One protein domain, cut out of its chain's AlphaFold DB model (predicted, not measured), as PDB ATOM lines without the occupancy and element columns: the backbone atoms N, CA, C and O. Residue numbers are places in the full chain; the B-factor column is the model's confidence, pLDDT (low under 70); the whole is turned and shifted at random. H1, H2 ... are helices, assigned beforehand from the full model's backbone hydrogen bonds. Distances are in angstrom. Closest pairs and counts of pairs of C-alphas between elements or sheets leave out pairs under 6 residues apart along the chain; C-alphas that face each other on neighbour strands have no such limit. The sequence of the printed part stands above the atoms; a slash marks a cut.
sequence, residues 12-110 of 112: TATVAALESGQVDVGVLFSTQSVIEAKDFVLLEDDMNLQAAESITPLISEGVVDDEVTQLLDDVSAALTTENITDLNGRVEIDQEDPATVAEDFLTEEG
ATOM      1  N   THR A  12     -24.637 -42.855  20.108       87.94
ATOM      2  CA  THR A  12     -24.253 -43.621  21.314       87.94
ATOM      3  C   THR A  12     -23.978 -45.099  21.026       87.94
ATOM      4  O   THR A  12     -23.046 -45.679  21.587       87.94
ATOM      5  N   ALA A  13     -24.746 -45.715  20.124       95.25
ATOM      6  CA  ALA A  13     -24.542 -47.102  19.730       95.25
ATOM      7  C   ALA A  13     -23.262 -47.289  18.896       95.25
ATOM      8  O   ALA A  13     -22.612 -48.328  19.012       95.25
ATOM      9  N   THR A  14     -22.875 -46.294  18.091       96.62
ATOM     10  CA  THR A  14     -21.631 -46.288  17.309       96.62
ATOM     11  C   THR A  14     -20.410 -46.293  18.220       96.62
ATOM     12  O   THR A  14     -19.539 -47.143  18.045       96.62
ATOM     13  N   VAL A  15     -20.374 -45.418  19.233       95.81
ATOM     14  CA  VAL A  15     -19.278 -45.370  20.220       95.81
ATOM     15  C   VAL A  15     -19.119 -46.719  20.925       95.81
ATOM     16  O   VAL A  15     -18.034 -47.295  20.932       95.81
ATOM     17  N   ALA A  16     -20.211 -47.278  21.455       95.69
ATOM     18  CA  ALA A  16     -20.163 -48.566  22.150       95.69
ATOM     19  C   ALA A  16     -19.733 -49.724  21.228       95.69
ATOM     20  O   ALA A  16     -19.048 -50.659  21.657       95.69
ATOM     21  N   ALA A  17     -20.132 -49.690  19.954       97.25
ATOM     22  CA  ALA A  17     -19.733 -50.693  18.973       97.25
ATOM     23  C   ALA A  17     -18.243 -50.594  18.607       97.25
ATOM     24  O   ALA A  17     -17.619 -51.639  18.422       97.25
ATOM     25  N   LEU A  18     -17.683 -49.381  18.539       96.94
ATOM     26  CA  LEU A  18     -16.247 -49.154  18.354       96.94
ATOM     27  C   LEU A  18     -15.454 -49.669  19.562       96.94
ATOM     28  O   LEU A  18     -14.567 -50.501  19.396       96.94
ATOM     29  N   GLU A  19     -15.828 -49.274  20.785       95.94
ATOM     30  CA  GLU A  19     -15.139 -49.714  22.013       95.94
ATOM     31  C   GLU A  19     -15.140 -51.236  22.190       95.94
ATOM     32  O   GLU A  19     -14.159 -51.826  22.641       95.94
ATOM     33  N   SER A  20     -16.250 -51.891  21.844       96.38
ATOM     34  CA  SER A  20     -16.383 -53.347  21.973       96.38
ATOM     35  C   SER A  20     -15.773 -54.137  20.811       96.38
ATOM     36  O   SER A  20     -15.794 -55.369  20.852       96.38
ATOM     37  N   GLY A  21     -15.255 -53.469  19.774       96.00
ATOM     38  CA  GLY A  21     -14.736 -54.114  18.563       96.00
ATOM     39  C   GLY A  21     -15.816 -54.792  17.713       96.00
ATOM     40  O   GLY A  21     -15.529 -55.701  16.937       96.00
ATOM     41  N   GLN A  22     -17.081 -54.398  17.875       96.69
ATOM     42  CA  GLN A  22     -18.181 -54.884  17.043       96.69
ATOM     43  C   GLN A  22     -18.156 -54.262  15.638       96.69
ATOM     44  O   GLN A  22     -18.681 -54.863  14.697       96.69
ATOM     45  N   VAL A  23     -17.577 -53.067  15.506       97.19
ATOM     46  CA  VAL A  23     -17.279 -52.409  14.229       97.19
ATOM     47  C   VAL A  23     -15.851 -51.870  14.257       97.19
ATOM     48  O   VAL A  23     -15.379 -51.447  15.308       97.19
ATOM     49  N   ASP A  24     -15.183 -51.867  13.102       96.56
ATOM     50  CA  ASP A  24     -13.812 -51.351  12.972       96.56
ATOM     51  C   ASP A  24     -13.768 -49.838  12.688       96.56
ATOM     52  O   ASP A  24     -12.762 -49.183  12.933       96.56
ATOM     53  N   VAL A  25     -14.848 -49.288  12.117       96.06
ATOM     54  CA  VAL A  25     -14.980 -47.880  11.712       96.06
ATOM     55  C   VAL A  25     -16.411 -47.420  11.996       96.06
ATOM     56  O   VAL A  25     -17.362 -48.168  11.756       96.06
ATOM     57  N   GLY A  26     -16.569 -46.191  12.489       95.56
ATOM     58  CA  GLY A  26     -17.856 -45.595  12.837       95.56
ATOM     59  C   GLY A  26     -17.924 -44.122  12.449       95.56
ATOM     60  O   GLY A  26     -16.897 -43.472  12.276       95.56
ATOM     61  N   VAL A  27     -19.143 -43.607  12.285       94.56
ATOM     62  CA  VAL A  27     -19.380 -42.182  12.020       94.56
ATOM     63  C   VAL A  27     -19.459 -41.439  13.349       94.56
ATOM     64  O   VAL A  27     -20.320 -41.747  14.174       94.56
ATOM     65  N   LEU A  28     -18.574 -40.462  13.518       94.12
ATOM     66  CA  LEU A  28     -18.521 -39.505  14.622       94.12
ATOM     67  C   LEU A  28     -18.440 -38.088  14.031       94.12
ATOM     68  O   LEU A  28     -18.084 -37.933  12.860       94.12
ATOM     69  N   PHE A  29     -18.765 -37.068  14.824       92.94
ATOM     70  CA  PHE A  29     -18.537 -35.667  14.452       92.94
ATOM     71  C   PHE A  29     -17.163 -35.219  14.962       92.94
ATOM     72  O   PHE A  29     -16.734 -35.642  16.034       92.94
ATOM     73  N   SER A  30     -16.474 -34.373  14.196       94.00
ATOM     74  CA  SER A  30     -15.053 -34.043  14.391       94.00
ATOM     75  C   SER A  30     -14.716 -33.382  15.729       94.00
ATOM     76  O   SER A  30     -13.564 -33.445  16.135       94.00
ATOM     77  N   THR A  31     -15.699 -32.779  16.400       95.38
ATOM     78  CA  THR A  31     -15.547 -32.095  17.695       95.38
ATOM     79  C   THR A  31     -16.147 -32.872  18.872       95.38
ATOM     80  O   THR A  31     -16.334 -32.312  19.953       95.38
ATOM     81  N   GLN A  32     -16.507 -34.151  18.685       95.19
ATOM     82  CA  GLN A  32     -17.029 -34.970  19.782       95.19
ATOM     83  C   GLN A  32     -15.925 -35.320  20.778       95.19
ATOM     84  O   GLN A  32     -14.976 -36.026  20.437       95.19
ATOM     85  N   SER A  33     -16.139 -34.937  22.037       95.56
ATOM     86  CA  SER A  33     -15.269 -35.210  23.192       95.56
ATOM     87  C   SER A  33     -14.853 -36.683  23.326       95.56
ATOM     88  O   SER A  33     -13.746 -37.012  23.749       95.56
ATOM     89  N   VAL A  34     -15.733 -37.602  22.914       93.88
ATOM     90  CA  VAL A  34     -15.501 -39.050  22.988       93.88
ATOM     91  C   VAL A  34     -14.305 -39.525  22.163       93.88
ATOM     92  O   VAL A  34     -13.767 -40.590  22.459       93.88
ATOM     93  N   ILE A  35     -13.896 -38.769  21.137       93.81
ATOM     94  CA  ILE A  35     -12.753 -39.121  20.289       93.81
ATOM     95  C   ILE A  35     -11.488 -39.193  21.145       93.81
ATOM     96  O   ILE A  35     -10.833 -40.232  21.175       93.81
ATOM     97  N   GLU A  36     -11.197 -38.137  21.902       90.81
ATOM     98  CA  GLU A  36     -10.036 -38.091  22.789       90.81
ATOM     99  C   GLU A  36     -10.229 -38.990  24.016       90.81
ATOM    100  O   GLU A  36      -9.362 -39.802  24.341       90.81
ATOM    101  N   ALA A  37     -11.411 -38.948  24.641       93.00
ATOM    102  CA  ALA A  37     -11.693 -39.723  25.851       93.00
ATOM    103  C   ALA A  37     -11.574 -41.249  25.663       93.00
ATOM    104  O   ALA A  37     -11.411 -41.988  26.640       93.00
ATOM    105  N   LYS A  38     -11.697 -41.738  24.423       93.38
ATOM    106  CA  LYS A  38     -11.596 -43.162  24.061       93.38
ATOM    107  C   LYS A  38     -10.385 -43.494  23.196       93.38
ATOM    108  O   LYS A  38     -10.278 -44.642  22.769       93.38
ATOM    109  N   ASP A  39      -9.484 -42.534  22.981       92.44
ATOM    110  CA  ASP A  39      -8.289 -42.690  22.143       92.44
ATOM    111  C   ASP A  39      -8.634 -43.201  20.729       92.44
ATOM    112  O   ASP A  39      -8.000 -44.095  20.162       92.44
ATOM    113  N   PHE A  40      -9.724 -42.678  20.163       95.06
ATOM    114  CA  PHE A  40     -10.117 -42.975  18.794       95.06
ATOM    115  C   PHE A  40      -9.312 -42.135  17.807       95.06
ATOM    116  O   PHE A  40      -9.025 -40.962  18.025       95.06
ATOM    117  N   VAL A  41      -9.009 -42.731  16.656       94.38
ATOM    118  CA  VAL A  41      -8.302 -42.047  15.571       94.38
ATOM    119  C   VAL A  41      -9.316 -41.434  14.610       94.38
ATOM    120  O   VAL A  41     -10.070 -42.159  13.955       94.38
ATOM    121  N   LEU A  42      -9.305 -40.105  14.488       93.56
ATOM    122  CA  LEU A  42     -10.065 -39.393  13.464       93.56
ATOM    123  C   LEU A  42      -9.390 -39.563  12.094       93.56
ATOM    124  O   LEU A  42      -8.185 -39.361  11.951       93.56
ATOM    125  N   LEU A  43     -10.171 -39.945  11.082       94.50
ATOM    126  CA  LEU A  43      -9.693 -40.056   9.703       94.50
ATOM    127  C   LEU A  43      -9.858 -38.717   8.975       94.50
ATOM    128  O   LEU A  43     -10.887 -38.060   9.111       94.50
ATOM    129  N   GLU A  44      -8.861 -38.349   8.173       92.88
ATOM    130  CA  GLU A  44      -8.907 -37.163   7.313       92.88
ATOM    131  C   GLU A  44      -9.900 -37.362   6.154       92.88
ATOM    132  O   GLU A  44      -9.885 -38.400   5.489       92.88
ATOM    133  N   ASP A  45     -10.746 -36.360   5.890       94.50
ATOM    134  CA  ASP A  45     -11.576 -36.292   4.679       94.50
ATOM    135  C   ASP A  45     -10.763 -35.711   3.509       94.50
ATOM    136  O   ASP A  45     -10.962 -34.583   3.058       94.50
ATOM    137  N   ASP A  46      -9.803 -36.497   3.030       95.38
ATOM    138  CA  ASP A  46      -8.818 -36.117   2.010       95.38
ATOM    139  C   ASP A  46      -9.436 -35.734   0.651       95.38
ATOM    140  O   ASP A  46      -8.847 -34.987  -0.139       95.38
ATOM    141  N   MET A  47     -10.644 -36.221   0.373       95.44
ATOM    142  CA  MET A  47     -11.390 -35.937  -0.850       95.44
ATOM    143  C   MET A  47     -12.425 -34.819  -0.693       95.44
ATOM    144  O   MET A  47     -13.079 -34.486  -1.684       95.44
ATOM    145  N   ASN A  48     -12.542 -34.215   0.495       92.88
ATOM    146  CA  ASN A  48     -13.540 -33.189   0.813       92.88
ATOM    147  C   ASN A  48     -14.958 -33.653   0.439       92.88
ATOM    148  O   ASN A  48     -15.699 -32.960  -0.266       92.88
ATOM    149  N   LEU A  49     -15.304 -34.885   0.824       95.31
ATOM    150  CA  LEU A  49     -16.621 -35.447   0.556       95.31
ATOM    151  C   LEU A  49     -17.700 -34.764   1.408       95.31
ATOM    152  O   LEU A  49     -18.846 -34.662   0.967       95.31
ATOM    153  N   GLN A  50     -17.336 -34.308   2.607       93.12
ATOM    154  CA  GLN A  50     -18.192 -33.528   3.489       93.12
ATOM    155  C   GLN A  50     -17.943 -32.032   3.300       93.12
ATOM    156  O   GLN A  50     -16.820 -31.574   3.091       93.12
ATOM    157  N   ALA A  51     -19.019 -31.249   3.385       93.81
ATOM    158  CA  ALA A  51     -18.887 -29.802   3.463       93.81
ATOM    159  C   ALA A  51     -18.283 -29.420   4.820       93.81
ATOM    160  O   ALA A  51     -18.644 -29.998   5.842       93.81
ATOM    161  N   ALA A  52     -17.393 -28.428   4.830       90.12
ATOM    162  CA  ALA A  52     -16.880 -27.879   6.076       90.12
ATOM    163  C   ALA A  52     -18.008 -27.187   6.861       90.12
ATOM    164  O   ALA A  52     -18.732 -26.352   6.315       90.12
ATOM    165  N   GLU A  53     -18.122 -27.512   8.147       92.19
ATOM    166  CA  GLU A  53     -19.106 -26.949   9.078       92.19
ATOM    167  C   GLU A  53     -18.416 -26.010  10.082       92.19
ATOM    168  O   GLU A  53     -18.475 -26.202  11.295       92.19
ATOM    169  N   SER A  54     -17.701 -25.006   9.569       91.81
ATOM    170  CA  SER A  54     -16.942 -24.064  10.398       91.81
ATOM    171  C   SER A  54     -17.849 -23.218  11.295       91.81
ATOM    172  O   SER A  54     -18.854 -22.661  10.844       91.81
ATOM    173  N   ILE A  55     -17.444 -23.042  12.555       94.00
ATOM    174  CA  ILE A  55     -18.087 -22.104  13.480       94.00
ATOM    175  C   ILE A  55     -17.883 -20.687  12.938       94.00
ATOM    176  O   ILE A  55     -16.754 -20.251  12.742       94.00
ATOM    177  N   THR A  56     -18.982 -19.983  12.661       93.69
ATOM    178  CA  THR A  56     -18.952 -18.632  12.087       93.69
ATOM    179  C   THR A  56     -19.858 -17.708  12.900       93.69
ATOM    180  O   THR A  56     -21.069 -17.953  12.952       93.69
ATOM    181  N   PRO A  57     -19.321 -16.647  13.529       94.94
ATOM    182  CA  PRO A  57     -20.135 -15.654  14.218       94.94
ATOM    183  C   PRO A  57     -21.094 -14.944  13.258       94.94
ATOM    184  O   PRO A  57     -20.719 -14.541  12.157       94.94
ATOM    185  N   LEU A  58     -22.344 -14.755  13.688       95.50
ATOM    186  CA  LEU A  58     -23.343 -13.974  12.962       95.50
ATOM    187  C   LEU A  58     -23.831 -12.830  13.847       95.50
ATOM    188  O   LEU A  58     -24.376 -13.060  14.926       95.50
ATOM    189  N   ILE A  59     -23.672 -11.600  13.363       95.38
ATOM    190  CA  ILE A  59     -24.014 -10.378  14.090       95.38
ATOM    191  C   ILE A  59     -24.924  -9.469  13.253       95.38
ATOM    192  O   ILE A  59     -24.891  -9.482  12.025       95.38
ATOM    193  N   SER A  60     -25.778  -8.693  13.924       96.81
ATOM    194  CA  SER A  60     -26.657  -7.720  13.268       96.81
ATOM    195  C   SER A  60     -25.882  -6.473  12.838       96.81
ATOM    196  O   SER A  60     -25.114  -5.920  13.622       96.81
ATOM    197  N   GLU A  61     -26.164  -5.961  11.636       94.75
ATOM    198  CA  GLU A  61     -25.532  -4.741  11.101       94.75
ATOM    199  C   GLU A  61     -25.688  -3.519  12.023       94.75
ATOM    200  O   GLU A  61     -24.851  -2.627  12.024       94.75
ATOM    201  N   GLY A  62     -26.755  -3.457  12.826       96.06
ATOM    202  CA  GLY A  62     -27.004  -2.319  13.717       96.06
ATOM    203  C   GLY A  62     -26.110  -2.259  14.959       96.06
ATOM    204  O   GLY A  62     -26.166  -1.262  15.676       96.06
ATOM    205  N   VAL A  63     -25.345  -3.317  15.243       94.38
ATOM    206  CA  VAL A  63     -24.465  -3.414  16.422       94.38
ATOM    207  C   VAL A  63     -23.014  -3.727  16.059       94.38
ATOM    208  O   VAL A  63     -22.190  -3.833  16.960       94.38
ATOM    209  N   VAL A  64     -22.708  -3.912  14.772       96.44
ATOM    210  CA  VAL A  64     -21.349  -4.209  14.317       96.44
ATOM    211  C   VAL A  64     -20.550  -2.918  14.164       96.44
ATOM    212  O   VAL A  64     -21.016  -1.943  13.571       96.44
ATOM    213  N   ASP A  65     -19.336  -2.933  14.690       97.19
ATOM    214  CA  ASP A  65     -18.300  -1.938  14.454       97.19
ATOM    215  C   ASP A  65     -16.934  -2.633  14.335       97.19
ATOM    216  O   ASP A  65     -16.839  -3.867  14.388       97.19
ATOM    217  N   ASP A  66     -15.881  -1.848  14.117       97.44
ATOM    218  CA  ASP A  66     -14.529  -2.374  13.911       97.44
ATOM    219  C   ASP A  66     -13.994  -3.101  15.160       97.44
ATOM    220  O   ASP A  66     -13.263  -4.079  15.027       97.44
ATOM    221  N   GLU A  67     -14.377  -2.662  16.364       96.38
ATOM    222  CA  GLU A  67     -13.940  -3.279  17.621       96.38
ATOM    223  C   GLU A  67     -14.590  -4.652  17.803       96.38
ATOM    224  O   GLU A  67     -13.898  -5.645  18.018       96.38
ATOM    225  N   VAL A  68     -15.912  -4.736  17.637       96.06
ATOM    226  CA  VAL A  68     -16.651  -5.999  17.733       96.06
ATOM    227  C   VAL A  68     -16.215  -6.984  16.650       96.06
ATOM    228  O   VAL A  68     -16.090  -8.176  16.923       96.06
ATOM    229  N   THR A  69     -15.961  -6.500  15.430       96.38
ATOM    230  CA  THR A  69     -15.467  -7.347  14.332       96.38
ATOM    231  C   THR A  69     -14.110  -7.947  14.683       96.38
ATOM    232  O   THR A  69     -13.956  -9.161  14.605       96.38
ATOM    233  N   GLN A  70     -13.162  -7.123  15.146       97.12
ATOM    234  CA  GLN A  70     -11.828  -7.594  15.519       97.12
ATOM    235  C   GLN A  70     -11.882  -8.633  16.647       97.12
ATOM    236  O   GLN A  70     -11.244  -9.674  16.539       97.12
ATOM    237  N   LEU A  71     -12.689  -8.398  17.688       96.31
ATOM    238  CA  LEU A  71     -12.843  -9.348  18.795       96.31
ATOM    239  C   LEU A  71     -13.399 -10.704  18.331       96.31
ATOM    240  O   LEU A  71     -12.926 -11.752  18.764       96.31
ATOM    241  N   LEU A  72     -14.402 -10.701  17.448       96.69
ATOM    242  CA  LEU A  72     -14.985 -11.936  16.911       96.69
ATOM    243  C   LEU A  72     -14.027 -12.666  15.963       96.69
ATOM    244  O   LEU A  72     -14.007 -13.900  15.964       96.69
ATOM    245  N   ASP A  73     -13.247 -11.927  15.174       97.19
ATOM    246  CA  ASP A  73     -12.215 -12.484  14.297       97.19
ATOM    247  C   ASP A  73     -11.087 -13.131  15.113       97.19
ATOM    248  O   ASP A  73     -10.677 -14.247  14.794       97.19
ATOM    249  N   ASP A  74     -10.642 -12.489  16.198       97.81
ATOM    250  CA  ASP A  74      -9.601 -13.015  17.086       97.81
ATOM    251  C   ASP A  74     -10.055 -14.319  17.764       97.81
ATOM    252  O   ASP A  74      -9.334 -15.318  17.735       97.81
ATOM    253  N   VAL A  75     -11.291 -14.364  18.283       97.50
ATOM    254  CA  VAL A  75     -11.880 -15.602  18.828       97.50
ATOM    255  C   VAL A  75     -11.989 -16.677  17.745       97.50
ATOM    256  O   VAL A  75     -11.614 -17.825  17.973       97.50
ATOM    257  N   SER A  76     -12.479 -16.326  16.554       97.25
ATOM    258  CA  SER A  76     -12.636 -17.287  15.454       97.25
ATOM    259  C   SER A  76     -11.296 -17.866  14.994       97.25
ATOM    260  O   SER A  76     -11.234 -19.036  14.629       97.25
ATOM    261  N   ALA A  77     -10.227 -17.068  15.021       97.06
ATOM    262  CA  ALA A  77      -8.877 -17.501  14.675       97.06
ATOM    263  C   ALA A  77      -8.257 -18.434  15.728       97.06
ATOM    264  O   ALA A  77      -7.458 -19.300  15.367       97.06
ATOM    265  N   ALA A  78      -8.619 -18.269  17.004       97.31
ATOM    266  CA  ALA A  78      -8.162 -19.127  18.095       97.31
ATOM    267  C   ALA A  78      -8.868 -20.496  18.119       97.31
ATOM    268  O   ALA A  78      -8.318 -21.471  18.626       97.31
ATOM    269  N   LEU A  79     -10.077 -20.610  17.562       97.12
ATOM    270  CA  LEU A  79     -10.831 -21.864  17.542       97.12
ATOM    271  C   LEU A  79     -10.228 -22.879  16.556       97.12
ATOM    272  O   LEU A  79     -10.179 -22.665  15.345       97.12
ATOM    273  N   THR A  80      -9.833 -24.038  17.079       95.38
ATOM    274  CA  THR A  80      -9.329 -25.183  16.311       95.38
ATOM    275  C   THR A  80     -10.170 -26.422  16.608       95.38
ATOM    276  O   THR A  80     -10.800 -26.529  17.654       95.38
ATOM    277  N   THR A  81     -10.192 -27.409  15.708       93.75
ATOM    278  CA  THR A  81     -10.913 -28.670  15.972       93.75
ATOM    279  C   THR A  81     -10.430 -29.347  17.259       93.75
ATOM    280  O   THR A  81     -11.239 -29.911  17.990       93.75
ATOM    281  N   GLU A  82      -9.126 -29.274  17.539       92.31
ATOM    282  CA  GLU A  82      -8.506 -29.859  18.731       92.31
ATOM    283  C   GLU A  82      -9.007 -29.174  20.005       92.31
ATOM    284  O   GLU A  82      -9.614 -29.841  20.841       92.31
ATOM    285  N   ASN A  83      -8.873 -27.847  20.119       95.50
ATOM    286  CA  ASN A  83      -9.330 -27.164  21.330       95.50
ATOM    287  C   ASN A  83     -10.854 -27.218  21.495       95.50
ATOM    288  O   ASN A  83     -11.319 -27.410  22.607       95.50
ATOM    289  N   ILE A  84     -11.654 -27.172  20.426       96.62
ATOM    290  CA  ILE A  84     -13.110 -27.341  20.553       96.62
ATOM    291  C   ILE A  84     -13.449 -28.732  21.111       96.62
ATOM    292  O   ILE A  84     -14.394 -28.863  21.888       96.62
ATOM    293  N   THR A  85     -12.697 -29.768  20.727       95.62
ATOM    294  CA  THR A  85     -12.900 -31.127  21.253       95.62
ATOM    295  C   THR A  85     -12.620 -31.184  22.755       95.62
ATOM    296  O   THR A  85     -13.438 -31.741  23.490       95.62
ATOM    297  N   ASP A  86     -11.537 -30.548  23.212       95.94
ATOM    298  CA  ASP A  86     -11.189 -30.431  24.635       95.94
ATOM    299  C   ASP A  86     -12.229 -29.613  25.422       95.94
ATOM    300  O   ASP A  86     -12.771 -30.082  26.425       95.94
ATOM    301  N   LEU A  87     -12.616 -28.435  24.916       97.75
ATOM    302  CA  LEU A  87     -13.641 -27.582  25.529       97.75
ATOM    303  C   LEU A  87     -14.982 -28.320  25.666       97.75
ATOM    304  O   LEU A  87     -15.639 -28.235  26.705       97.75
ATOM    305  N   ASN A  88     -15.379 -29.089  24.647       97.69
ATOM    306  CA  ASN A  88     -16.557 -29.952  24.731       97.69
ATOM    307  C   ASN A  88     -16.372 -31.068  25.768       97.69
ATOM    308  O   ASN A  88     -17.326 -31.405  26.464       97.69
ATOM    309  N   GLY A  89     -15.168 -31.631  25.903       97.44
ATOM    310  CA  GLY A  89     -14.832 -32.623  26.929       97.44
ATOM    311  C   GLY A  89     -15.025 -32.096  28.347       97.44
ATOM    312  O   GLY A  89     -15.740 -32.722  29.134       97.44
ATOM    313  N   ARG A  90     -14.498 -30.905  28.640       98.19
ATOM    314  CA  ARG A  90     -14.665 -30.241  29.945       98.19
ATOM    315  C   ARG A  90     -16.138 -30.076  30.329       98.19
ATOM    316  O   ARG A  90     -16.525 -30.283  31.479       98.19
ATOM    317  N   VAL A  91     -16.994 -29.755  29.359       98.25
ATOM    318  CA  VAL A  91     -18.436 -29.600  29.598       98.25
ATOM    319  C   VAL A  91     -19.153 -30.950  29.692       98.25
ATOM    320  O   VAL A  91     -19.893 -31.196  30.641       98.25
ATOM    321  N   GLU A  92     -18.985 -31.833  28.711       96.81
ATOM    322  CA  GLU A  92     -19.796 -33.052  28.581       96.81
ATOM    323  C   GLU A  92     -19.360 -34.179  29.529       96.81
ATOM    324  O   GLU A  92     -20.194 -34.980  29.965       96.81
ATOM    325  N   ILE A  93     -18.059 -34.265  29.824       95.62
ATOM    326  CA  ILE A  93     -17.445 -35.347  30.602       95.62
ATOM    327  C   ILE A  93     -17.147 -34.871  32.021       95.62
ATOM    328  O   ILE A  93     -17.611 -35.500  32.978       95.62
ATOM    329  N   ASP A  94     -16.426 -33.756  32.157       97.25
ATOM    330  CA  ASP A  94     -16.012 -33.231  33.466       97.25
ATOM    331  C   ASP A  94     -17.111 -32.411  34.155       97.25
ATOM    332  O   ASP A  94     -17.042 -32.165  35.362       97.25
ATOM    333  N   GLN A  95     -18.187 -32.094  33.422       98.00
ATOM    334  CA  GLN A  95     -19.377 -31.398  33.920       98.00
ATOM    335  C   GLN A  95     -19.060 -30.000  34.466       98.00
ATOM    336  O   GLN A  95     -19.711 -29.525  35.404       98.00
ATOM    337  N   GLU A  96     -18.051 -29.343  33.894       98.62
ATOM    338  CA  GLU A  96     -17.736 -27.950  34.185       98.62
ATOM    339  C   GLU A  96     -18.808 -27.009  33.620       98.62
ATOM    340  O   GLU A  96     -19.498 -27.313  32.642       98.62
ATOM    341  N   ASP A  97     -18.970 -25.842  34.250       98.62
ATOM    342  CA  ASP A  97     -19.905 -24.833  33.761       98.62
ATOM    343  C   ASP A  97     -19.399 -24.250  32.425       98.62
ATOM    344  O   ASP A  97     -18.269 -23.756  32.376       98.62
ATOM    345  N   PRO A  98     -20.211 -24.243  31.349       98.56
ATOM    346  CA  PRO A  98     -19.769 -23.756  30.045       98.56
ATOM    347  C   PRO A  98     -19.270 -22.307  30.047       98.56
ATOM    348  O   PRO A  98     -18.418 -21.962  29.232       98.56
ATOM    349  N   ALA A  99     -19.788 -21.449  30.934       98.50
ATOM    350  CA  ALA A  99     -19.333 -20.066  31.019       98.50
ATOM    351  C   ALA A  99     -17.931 -19.988  31.631       98.50
ATOM    352  O   ALA A  99     -17.113 -19.210  31.153       98.50
ATOM    353  N   THR A 100     -17.640 -20.827  32.630       98.62
ATOM    354  CA  THR A 100     -16.285 -20.966  33.190       98.62
ATOM    355  C   THR A 100     -15.311 -21.517  32.150       98.62
ATOM    356  O   THR A 100     -14.255 -20.931  31.950       98.62
ATOM    357  N   VAL A 101     -15.690 -22.569  31.415       98.69
ATOM    358  CA  VAL A 101     -14.848 -23.142  30.347       98.69
ATOM    359  C   VAL A 101     -14.519 -22.102  29.269       98.69
ATOM    360  O   VAL A 101     -13.373 -21.998  28.838       98.69
ATOM    361  N   ALA A 102     -15.506 -21.296  28.861       98.31
ATOM    362  CA  ALA A 102     -15.295 -20.220  27.897       98.31
ATOM    363  C   ALA A 102     -14.417 -19.081  28.449       98.31
ATOM    364  O   ALA A 102     -13.573 -18.566  27.722       98.31
ATOM    365  N   GLU A 103     -14.599 -18.683  29.712       98.56
ATOM    366  CA  GLU A 103     -13.777 -17.655  30.367       98.56
ATOM    367  C   GLU A 103     -12.311 -18.091  30.476       98.56
ATOM    368  O   GLU A 103     -11.413 -17.317  30.132       98.56
ATOM    369  N   ASP A 104     -12.073 -19.341  30.877       98.56
ATOM    370  CA  ASP A 104     -10.733 -19.921  30.951       98.56
ATOM    371  C   ASP A 104     -10.074 -19.952  29.567       98.56
ATOM    372  O   ASP A 104      -8.962 -19.452  29.418       98.56
ATOM    373  N   PHE A 105     -10.780 -20.448  28.540       98.56
ATOM    374  CA  PHE A 105     -10.278 -20.483  27.161       98.56
ATOM    375  C   PHE A 105      -9.859 -19.095  26.666       98.56
ATOM    376  O   PHE A 105      -8.749 -18.914  26.170       98.56
ATOM    377  N   LEU A 106     -10.728 -18.093  26.833       98.38
ATOM    378  CA  LEU A 106     -10.420 -16.730  26.404       98.38
ATOM    379  C   LEU A 106      -9.237 -16.144  27.188       98.38
ATOM    380  O   LEU A 106      -8.406 -15.457  26.600       98.38
ATOM    381  N   THR A 107      -9.126 -16.437  28.484       98.38
ATOM    382  CA  THR A 107      -7.999 -15.987  29.316       98.38
ATOM    383  C   THR A 107      -6.681 -16.638  28.879       98.38
ATOM    384  O   THR A 107      -5.653 -15.962  28.794       98.38
ATOM    385  N   GLU A 108      -6.690 -17.938  28.580       97.94
ATOM    386  CA  GLU A 108      -5.511 -18.697  28.142       97.94
ATOM    387  C   GLU A 108      -5.009 -18.257  26.760       97.94
ATOM    388  O   GLU A 108      -3.800 -18.112  26.564       97.94
ATOM    389  N   GLU A 109      -5.927 -17.952  25.840       97.81
ATOM    390  CA  GLU A 109      -5.620 -17.394  24.516       97.81
ATOM    391  C   GLU A 109      -5.251 -15.894  24.566       97.81
ATOM    392  O   GLU A 109      -4.868 -15.302  23.556       97.81
ATOM    393  N   GLY A 110      -5.332 -15.253  25.740       97.56
ATOM    394  CA  GLY A 110      -5.024 -13.830  25.920       97.56
ATOM    395  C   GLY A 110      -6.058 -12.888  25.293       97.56
ATOM    396  O   GLY A 110      -5.725 -11.757  24.932       97.56
TER     397      GLY A 110
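This is residues 12 to 110 of the 112 residues of the protein "Glycine/betaine ABC transporter substrate-binding protein" of Actinobacteria bacterium (UniProt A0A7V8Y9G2). This is a loose, stretched-out string of helices: H1 and H2 lie toward one end, the helical hairpin of H4 and H5 follows along the length, and H3 reaches to the other end. Between H2 and H3 a long link, residues 38 to 65, sticks out as a loop at residues 45 to 52 and then runs along the length to the far end, where H3 folds back toward H4. The printed part has 99 residues with five named helices, in the order H1, H2, H3, H4, H5, and no named strand; its class is all helix, though under half of the residues, 48 of 99, are in named elements. The whole is loose, with a radius of gyration of the C-alphas of 16.8 A, and elongated, with spans of 53 by 34 by 21 A.

H1, residues 12 to 19, begins with C-alpha 12 at (-24.253, -43.621, 21.314) and measures 11.0 A from first to last C-alpha. H2 is short, residues 34 to 37, and measures 4.8 A. H3, residues 66 to 78, is the longest helix, 18.4 A, and begins with C-alpha 66 at (-14.529, -2.374, 13.911). H4, residues 81 to 92, measures 16.0 A. H5, residues 98 to 108, measures 15.2 A and ends with C-alpha 108 at (-5.511, -18.697, 28.142).

H1 touches no helix. It is close to H2 but not clearly touching, the closest C-alphas being those of Val 15 and Val 34, 7.9 A apart. H2 touches H4, which meets it with residues 85 to 89 alone; the closest C-alphas are those of Val 34 and Gly 89, 7.6 A apart. H4 touches H5 with its residues 87 to 91 alone, and the closest C-alphas, those of Val 91 and Pro 98, are 6.0 A apart. H4 and H5 run opposite ways at a steep tilt of 39 degrees and form a helical hairpin. H3 touches no helix; it is close to H5 but not clearly touching, with the C-alphas of Val 75 and Leu 106 closest at 7.8 A, and their lines are about perpendicular, at 88 degrees. H3 and H4 are apart, and so are H1 and H4. In H1, H3, H4 and H5 every O i to N i+4 pair is within hydrogen-bond range; H2 is too short for such a pair.

The two C-alphas farthest apart are those of Gly 21 and Gly 62, at 53.4 A. Residues 45 to 52 stand free, and so do residues 60 to 67, of which 66 and 67 belong to H3. The links H1 to H2, 14 residues, and H2 to H3, 28 residues, are long; those from H3 to H4 and from H4 to H5 are tight. The printed part has no cut. The mean pLDDT of the printed part is 95.8, and no printed residue is under 70.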